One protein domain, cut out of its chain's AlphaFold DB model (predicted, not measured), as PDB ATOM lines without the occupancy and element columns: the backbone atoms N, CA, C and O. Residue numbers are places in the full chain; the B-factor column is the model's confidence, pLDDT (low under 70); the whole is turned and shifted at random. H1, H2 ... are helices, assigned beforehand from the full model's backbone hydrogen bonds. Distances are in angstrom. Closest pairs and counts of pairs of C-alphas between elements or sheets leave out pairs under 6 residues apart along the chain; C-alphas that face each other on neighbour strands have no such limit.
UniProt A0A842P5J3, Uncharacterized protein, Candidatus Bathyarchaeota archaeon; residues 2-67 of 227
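This is residues 2 to 67 of the 227 residues of an uncharacterized protein of Candidatus Bathyarchaeota archaeon (UniProt A0A842P5J3). A long helical hairpin forms a rod: H1 runs one way, a tight turn follows, and H2 runs back, the two making a narrow V closed at the turn. The printed part has 66 residues with two named helices, H1 then H2, no named strand, and is all helix. It is only just loose, close to extended, with a radius of gyration of the C-alphas of 16.2 A and spans of 54 by 21 by 9 A.

H1, residues 2 to 28, begins at C-alpha 2 (224.795, 168.299, 260.218) and is 39.5 A long. H2, residues 34 to 67, is 49.1 A long and ends at C-alpha 67 (226.211, 165.101, 242.895).

H1 and H2, a helical hairpin, run opposite ways at a shallow tilt of 12 degrees. They only just touch, with 3 pairs of C-alphas within 8 A, through residues 23 to 27 and 34 to 37 alone; the closest C-alphas, of Cys 23 and Met 37, are 7.1 A apart. In both, every O i to N i+4 pair is within hydrogen-bond range.

The C-alphas farthest apart, of Gly 30 and Ser 67, are 54.4 A apart. Residues 2 to 8 and 52 to 67 stand free. The printed part has no cut. pLDDT is under 70 at residues 2 to 10, 61 and 63 to 67.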
ATOM      1  N   HIS A   2     226.082 169.034 260.253       44.94
ATOM      2  CA  HIS A   2     224.795 168.299 260.218       44.94
ATOM      3  C   HIS A   2     224.204 167.934 261.600       44.94
ATOM      4  O   HIS A   2     222.991 167.976 261.772       44.94
ATOM      5  N   GLY A   3     225.040 167.628 262.601       41.84
ATOM      6  CA  GLY A   3     224.565 167.311 263.958       41.84
ATOM      7  C   GLY A   3     223.917 168.491 264.694       41.84
ATOM      8  O   GLY A   3     222.974 168.287 265.444       41.84
ATOM      9  N   ALA A   4     224.365 169.726 264.439       50.56
ATOM     10  CA  ALA A   4     223.792 170.927 265.055       50.56
ATOM     11  C   ALA A   4     222.406 171.266 264.479       50.56
ATOM     12  O   ALA A   4     221.529 171.731 265.197       50.56
ATOM     13  N   MET A   5     222.193 170.965 263.196       53.31
ATOM     14  CA  MET A   5     220.925 171.210 262.509       53.31
ATOM     15  C   MET A   5     219.836 170.218 262.959       53.31
ATOM     16  O   MET A   5     218.709 170.614 263.216       53.31
ATOM     17  N   LEU A   6     220.177 168.936 263.154       53.09
ATOM     18  CA  LEU A   6     219.241 167.932 263.695       53.09
ATOM     19  C   LEU A   6     218.799 168.240 265.134       53.09
ATOM     20  O   LEU A   6     217.631 168.052 265.462       53.09
ATOM     21  N   LEU A   7     219.715 168.748 265.965       54.44
ATOM     22  CA  LEU A   7     219.405 169.195 267.328       54.44
ATOM     23  C   LEU A   7     218.479 170.423 267.330       54.44
ATOM     24  O   LEU A   7     217.584 170.506 268.164       54.44
ATOM     25  N   SER A   8     218.634 171.326 266.356       65.69
ATOM     26  CA  SER A   8     217.745 172.480 266.156       65.69
ATOM     27  C   SER A   8     216.314 172.067 265.799       65.69
ATOM     28  O   SER A   8     215.366 172.635 266.331       65.69
ATOM     29  N   TYR A   9     216.138 171.065 264.931       65.94
ATOM     30  CA  TYR A   9     214.807 170.577 264.540       65.94
ATOM     31  C   TYR A   9     214.087 169.831 265.662       65.94
ATOM     32  O   TYR A   9     212.868 169.930 265.782       65.94
ATOM     33  N   GLN A  10     214.825 169.067 266.470       69.50
ATOM     34  CA  GLN A  10     214.251 168.419 267.648       69.50
ATOM     35  C   GLN A  10     213.807 169.459 268.680       69.50
ATOM     36  O   GLN A  10     212.676 169.375 269.141       69.50
ATOM     37  N   GLY A  11     214.629 170.481 268.943       75.56
ATOM     38  CA  GLY A  11     214.262 171.579 269.842       75.56
ATOM     39  C   GLY A  11     213.001 172.321 269.397       75.56
ATOM     40  O   GLY A  11     212.075 172.464 270.186       75.56
ATOM     41  N   LEU A  12     212.919 172.699 268.118       72.00
ATOM     42  CA  LEU A  12     211.752 173.398 267.571       72.00
ATOM     43  C   LEU A  12     210.484 172.527 267.595       72.00
ATOM     44  O   LEU A  12     209.386 173.003 267.869       72.00
ATOM     45  N   ARG A  13     210.623 171.223 267.325       75.44
ATOM     46  CA  ARG A  13     209.506 170.277 267.425       75.44
ATOM     47  C   ARG A  13     208.991 170.183 268.859       75.44
ATOM     48  O   ARG A  13     207.776 170.149 269.050       75.44
ATOM     49  N   ASP A  14     209.891 170.095 269.829       80.12
ATOM     50  CA  ASP A  14     209.535 169.984 271.241       80.12
ATOM     51  C   ASP A  14     208.880 171.285 271.740       80.12
ATOM     52  O   ASP A  14     207.881 171.222 272.454       80.12
ATOM     53  N   GLU A  15     209.359 172.445 271.280       79.44
ATOM     54  CA  GLU A  15     208.781 173.771 271.547       79.44
ATOM     55  C   GLU A  15     207.348 173.895 271.005       79.44
ATOM     56  O   GLU A  15     206.419 174.125 271.778       79.44
ATOM     57  N   ILE A  16     207.130 173.601 269.717       75.88
ATOM     58  CA  ILE A  16     205.791 173.622 269.098       75.88
ATOM     59  C   ILE A  16     204.851 172.614 269.775       75.88
ATOM     60  O   ILE A  16     203.666 172.883 269.975       75.88
ATOM     61  N   THR A  17     205.360 171.433 270.139       80.50
ATOM     62  CA  THR A  17     204.554 170.423 270.843       80.50
ATOM     63  C   THR A  17     204.132 170.936 272.223       80.50
ATOM     64  O   THR A  17     202.970 170.775 272.595       80.50
ATOM     65  N   GLY A  18     205.036 171.610 272.940       84.50
ATOM     66  CA  GLY A  18     204.746 172.250 274.220       84.50
ATOM     67  C   GLY A  18     203.693 173.353 274.111       84.50
ATOM     68  O   GLY A  18     202.739 173.366 274.889       84.50
ATOM     69  N   GLU A  19     203.795 174.225 273.106       81.62
ATOM     70  CA  GLU A  19     202.813 175.293 272.878       81.62
ATOM     71  C   GLU A  19     201.416 174.745 272.546       81.62
ATOM     72  O   GLU A  19     200.402 175.260 273.031       81.62
ATOM     73  N   ILE A  20     201.340 173.658 271.771       80.62
ATOM     74  CA  ILE A  20     200.074 172.976 271.464       80.62
ATOM     75  C   ILE A  20     199.452 172.374 272.733       80.62
ATOM     76  O   ILE A  20     198.239 172.489 272.939       80.62
ATOM     77  N   GLU A  21     200.254 171.746 273.595       84.00
ATOM     78  CA  GLU A  21     199.784 171.186 274.867       84.00
ATOM     79  C   GLU A  21     199.327 172.274 275.853       84.00
ATOM     80  O   GLU A  21     198.315 172.101 276.546       84.00
ATOM     81  N   GLU A  22     200.004 173.424 275.878       84.69
ATOM     82  CA  GLU A  22     199.600 174.578 276.680       84.69
ATOM     83  C   GLU A  22     198.279 175.173 276.175       84.69
ATOM     84  O   GLU A  22     197.354 175.399 276.965       84.69
ATOM     85  N   CYS A  23     198.143 175.365 274.860       78.81
ATOM     86  CA  CYS A  23     196.906 175.844 274.242       78.81
ATOM     87  C   CYS A  23     195.735 174.906 274.543       78.81
ATOM     88  O   CYS A  23     194.656 175.357 274.936       78.81
ATOM     89  N   ARG A  24     195.963 173.592 274.441       80.88
ATOM     90  CA  ARG A  24     194.977 172.574 274.813       80.88
ATOM     91  C   ARG A  24     194.575 172.687 276.285       80.88
ATOM     92  O   ARG A  24     193.386 172.702 276.587       80.88
ATOM     93  N   SER A  25     195.542 172.833 277.188       85.06
ATOM     94  CA  SER A  25     195.291 172.969 278.629       85.06
ATOM     95  C   SER A  25     194.531 174.254 278.984       85.06
ATOM     96  O   SER A  25     193.752 174.279 279.936       85.06
ATOM     97  N   ARG A  26     194.750 175.344 278.243       84.88
ATOM     98  CA  ARG A  26     194.006 176.607 278.399       84.88
ATOM     99  C   ARG A  26     192.581 176.500 277.857       84.88
ATOM    100  O   ARG A  26     191.658 177.008 278.493       84.88
ATOM    101  N   LEU A  27     192.383 175.792 276.743       80.88
ATOM    102  CA  LEU A  27     191.052 175.498 276.206       80.88
ATOM    103  C   LEU A  27     190.239 174.626 277.178       80.88
ATOM    104  O   LEU A  27     189.090 174.944 277.471       80.88
ATOM    105  N   GLU A  28     190.837 173.558 277.718       85.50
ATOM    106  CA  GLU A  28     190.182 172.659 278.682       85.50
ATOM    107  C   GLU A  28     189.779 173.391 279.980       85.50
ATOM    108  O   GLU A  28     188.770 173.047 280.596       85.50
ATOM    109  N   ARG A  29     190.511 174.450 280.359       89.81
ATOM    110  CA  ARG A  29     190.180 175.347 281.483       89.81
ATOM    111  C   ARG A  29     189.175 176.456 281.139       89.81
ATOM    112  O   ARG A  29     188.749 177.176 282.039       89.81
ATOM    113  N   GLY A  30     188.785 176.604 279.870       87.06
ATOM    114  CA  GLY A  30     187.903 177.679 279.402       87.06
ATOM    115  C   GLY A  30     188.556 179.068 279.382       87.06
ATOM    116  O   GLY A  30     187.857 180.072 279.304       87.06
ATOM    117  N   GLU A  31     189.889 179.135 279.455       88.06
ATOM    118  CA  GLU A  31     190.687 180.374 279.463       88.06
ATOM    119  C   GLU A  31     190.985 180.900 278.049       88.06
ATOM    120  O   GLU A  31     191.698 181.889 277.879       88.06
ATOM    121  N   MET A  32     190.487 180.206 277.028       84.88
ATOM    122  CA  MET A  32     190.676 180.520 275.618       84.88
ATOM    123  C   MET A  32     189.396 180.179 274.861       84.88
ATOM    124  O   MET A  32     188.797 179.123 275.077       84.88
ATOM    125  N   SER A  33     188.970 181.070 273.971       88.69
ATOM    126  CA  SER A  33     187.846 180.809 273.079       88.69
ATOM    127  C   SER A  33     188.260 179.902 271.915       88.69
ATOM    128  O   SER A  33     189.415 179.866 271.492       88.69
ATOM    129  N   GLY A  34     187.292 179.183 271.342       80.88
ATOM    130  CA  GLY A  34     187.543 178.356 270.158       80.88
ATOM    131  C   GLY A  34     188.022 179.157 268.937       80.88
ATOM    132  O   GLY A  34     188.702 178.597 268.081       80.88
ATOM    133  N   ASP A  35     187.706 180.453 268.853       83.31
ATOM    134  CA  ASP A  35     188.179 181.333 267.776       83.31
ATOM    135  C   ASP A  35     189.639 181.753 267.966       83.31
ATOM    136  O   ASP A  35     190.408 181.722 267.007       83.31
ATOM    137  N   GLU A  36     190.052 182.047 269.201       82.00
ATOM    138  CA  GLU A  36     191.458 182.318 269.532       82.00
ATOM    139  C   GLU A  36     192.338 181.089 269.278       82.00
ATOM    140  O   GLU A  36     193.415 181.209 268.697       82.00
ATOM    141  N   MET A  37     191.852 179.890 269.622       78.62
ATOM    142  CA  MET A  37     192.571 178.646 269.332       78.62
ATOM    143  C   MET A  37     192.687 178.379 267.826       78.62
ATOM    144  O   MET A  37     193.724 177.911 267.360       78.62
ATOM    145  N   ARG A  38     191.637 178.682 267.049       81.38
ATOM    146  CA  ARG A  38     191.687 178.576 265.584       81.38
ATOM    147  C   ARG A  38     192.720 179.525 264.982       81.38
ATOM    148  O   ARG A  38     193.453 179.092 264.102       81.38
ATOM    149  N   GLY A  39     192.798 180.764 265.471       85.31
ATOM    150  CA  GLY A  39     193.808 181.733 265.038       85.31
ATOM    151  C   GLY A  39     195.231 181.228 265.280       85.31
ATOM    152  O   GLY A  39     196.009 181.124 264.338       85.31
ATOM    153  N   LEU A  40     195.523 180.793 266.510       81.06
ATOM    154  CA  LEU A  40     196.840 180.257 266.876       81.06
ATOM    155  C   LEU A  40     197.222 179.013 266.063       81.06
ATOM    156  O   LEU A  40     198.351 178.901 265.594       81.06
ATOM    157  N   LEU A  41     196.286 178.086 265.842       78.81
ATOM    158  CA  LEU A  41     196.541 176.909 265.006       78.81
ATOM    159  C   LEU A  41     196.804 177.280 263.543       78.81
ATOM    160  O   LEU A  41     197.635 176.643 262.902       78.81
ATOM    161  N   SER A  42     196.111 178.286 263.004       84.44
ATOM    162  CA  SER A  42     196.369 178.781 261.650       84.44
ATOM    163  C   SER A  42     197.755 179.412 261.520       84.44
ATOM    164  O   SER A  42     198.435 179.150 260.528       84.44
ATOM    165  N   ASP A  43     198.194 180.176 262.519       82.12
ATOM    166  CA  ASP A  43     199.521 180.796 262.521       82.12
ATOM    167  C   ASP A  43     200.633 179.738 262.632       82.12
ATOM    168  O   ASP A  43     201.551 179.726 261.810       82.12
ATOM    169  N   LEU A  44     200.491 178.765 263.540       77.38
ATOM    170  CA  LEU A  44     201.431 177.644 263.687       77.38
ATOM    171  C   LEU A  44     201.504 176.759 262.432       77.38
ATOM    172  O   LEU A  44     202.574 176.271 262.063       77.38
ATOM    173  N   LEU A  45     200.374 176.535 261.752       79.25
ATOM    174  CA  LEU A  45     200.355 175.785 260.492       79.25
ATOM    175  C   LEU A  45     201.110 176.522 259.386       79.25
ATOM    176  O   LEU A  45     201.849 175.887 258.637       79.25
ATOM    177  N   ARG A  46     200.963 177.846 259.312       79.69
ATOM    178  CA  ARG A  46     201.671 178.678 258.335       79.69
ATOM    179  C   ARG A  46     203.175 178.704 258.594       79.69
ATOM    180  O   ARG A  46     203.964 178.611 257.658       79.69
ATOM    181  N   GLU A  47     203.579 178.804 259.855       76.25
ATOM    182  CA  GLU A  47     204.988 178.742 260.240       76.25
ATOM    183  C   GLU A  47     205.599 177.372 259.919       76.25
ATOM    184  O   GLU A  47     206.683 177.286 259.338       76.25
ATOM    185  N   ARG A  48     204.848 176.291 260.162       76.50
ATOM    186  CA  ARG A  48     205.236 174.938 259.751       76.50
ATOM    187  C   ARG A  48     205.399 174.809 258.236       76.50
ATOM    188  O   ARG A  48     206.323 174.126 257.802       76.50
ATOM    189  N   GLU A  49     204.513 175.402 257.439       75.56
ATOM    190  CA  GLU A  49     204.619 175.369 255.974       75.56
ATOM    191  C   GLU A  49     205.905 176.046 255.482       75.56
ATOM    192  O   GLU A  49     206.614 175.445 254.676       75.56
ATOM    193  N   MET A  50     206.270 177.209 256.036       74.06
ATOM    194  CA  MET A  50     207.532 177.886 255.689       74.06
ATOM    195  C   MET A  50     208.762 177.035 256.022       74.06
ATOM    196  O   MET A  50     209.682 176.928 255.216       74.06
ATOM    197  N   ILE A  51     208.775 176.390 257.192       74.38
ATOM    198  CA  ILE A  51     209.894 175.528 257.597       74.38
ATOM    199  C   ILE A  51     210.013 174.314 256.671       74.38
ATOM    200  O   ILE A  51     211.117 173.887 256.344       74.38
ATOM    201  N   VAL A  52     208.888 173.729 256.247       74.75
ATOM    202  CA  VAL A  52     208.899 172.594 255.310       74.75
ATOM    203  C   VAL A  52     209.484 173.007 253.959       74.75
ATOM    204  O   VAL A  52     210.301 172.263 253.418       74.75
ATOM    205  N   GLU A  53     209.123 174.186 253.456       74.62
ATOM    206  CA  GLU A  53     209.669 174.738 252.212       74.62
ATOM    207  C   GLU A  53     211.189 174.963 252.319       74.62
ATOM    208  O   GLU A  53     211.946 174.473 251.483       74.62
ATOM    209  N   GLU A  54     211.668 175.557 253.419       72.69
ATOM    210  CA  GLU A  54     213.105 175.749 253.663       72.69
ATOM    211  C   GLU A  54     213.869 174.414 253.781       72.69
ATOM    212  O   GLU A  54     214.992 174.274 253.287       72.69
ATOM    213  N   VAL A  55     213.271 173.387 254.401       73.00
ATOM    214  CA  VAL A  55     213.853 172.034 254.450       73.00
ATOM    215  C   VAL A  55     213.998 171.440 253.056       73.00
ATOM    216  O   VAL A  55     215.002 170.773 252.785       73.00
ATOM    217  N   ASP A  56     212.999 171.618 252.200       73.44
ATOM    218  CA  ASP A  56     213.013 171.060 250.854       73.44
ATOM    219  C   ASP A  56     214.025 171.795 249.958       73.44
ATOM    220  O   ASP A  56     214.823 171.119 249.300       73.44
ATOM    221  N   ASP A  57     214.144 173.120 250.070       72.38
ATOM    222  CA  ASP A  57     215.210 173.907 249.432       72.38
ATOM    223  C   ASP A  57     216.607 173.437 249.874       72.38
ATOM    224  O   ASP A  57     217.504 173.185 249.061       72.38
ATOM    225  N   LEU A  58     216.810 173.254 251.184       72.50
ATOM    226  CA  LEU A  58     218.077 172.764 251.734       72.50
ATOM    227  C   LEU A  58     218.387 171.329 251.284       72.50
ATOM    228  O   LEU A  58     219.557 170.971 251.087       72.50
ATOM    229  N   ARG A  59     217.366 170.481 251.116       73.25
ATOM    230  CA  ARG A  59     217.531 169.128 250.569       73.25
ATOM    231  C   ARG A  59     217.950 169.183 249.112       73.25
ATOM    232  O   ARG A  59     218.888 168.469 248.760       73.25
ATOM    233  N   GLU A  60     217.301 170.004 248.294       73.00
ATOM    234  CA  GLU A  60     217.620 170.161 246.874       73.00
ATOM    235  C   GLU A  60     219.048 170.677 246.681       73.00
ATOM    236  O   GLU A  60     219.833 170.066 245.950       73.00
ATOM    237  N   GLN A  61     219.445 171.693 247.455       69.12
ATOM    238  CA  GLN A  61     220.834 172.141 247.507       69.12
ATOM    239  C   GLN A  61     221.759 170.970 247.847       69.12
ATOM    240  O   GLN A  61     222.686 170.680 247.090       69.12
ATOM    241  N   ARG A  62     221.495 170.234 248.938       72.69
ATOM    242  CA  ARG A  62     222.315 169.079 249.346       72.69
ATOM    243  C   ARG A  62     222.444 168.032 248.235       72.69
ATOM    244  O   ARG A  62     223.525 167.469 248.084       72.69
ATOM    245  N   TYR A  63     221.386 167.757 247.471       65.44
ATOM    246  CA  TYR A  63     221.458 166.845 246.326       65.44
ATOM    247  C   TYR A  63     222.424 167.352 245.247       65.44
ATOM    248  O   TYR A  63     223.215 166.554 244.738       65.44
ATOM    249  N   GLY A  64     222.440 168.660 244.973       66.56
ATOM    250  CA  GLY A  64     223.429 169.298 244.098       66.56
ATOM    251  C   GLY A  64     224.867 169.105 244.590       66.56
ATOM    252  O   GLY A  64     225.695 168.547 243.872       66.56
ATOM    253  N   TRP A  65     225.146 169.445 245.854       65.44
ATOM    254  CA  TRP A  65     226.483 169.288 246.455       65.44
ATOM    255  C   TRP A  65     226.962 167.831 246.477       65.44
ATOM    256  O   TRP A  65     228.142 167.557 246.259       65.44
ATOM    257  N   VAL A  66     226.065 166.875 246.746       67.00
ATOM    258  CA  VAL A  66     226.401 165.444 246.723       67.00
ATOM    259  C   VAL A  66     226.730 164.998 245.302       67.00
ATOM    260  O   VAL A  66     227.727 164.308 245.118       67.00
ATOM    261  N   SER A  67     225.953 165.421 244.302       62.16
ATOM    262  CA  SER A  67     226.211 165.101 242.895       62.16
ATOM    263  C   SER A  67     227.553 165.663 242.413       62.16
ATOM    264  O   SER A  67     228.343 164.932 241.813       62.16
TER     265      SER A  67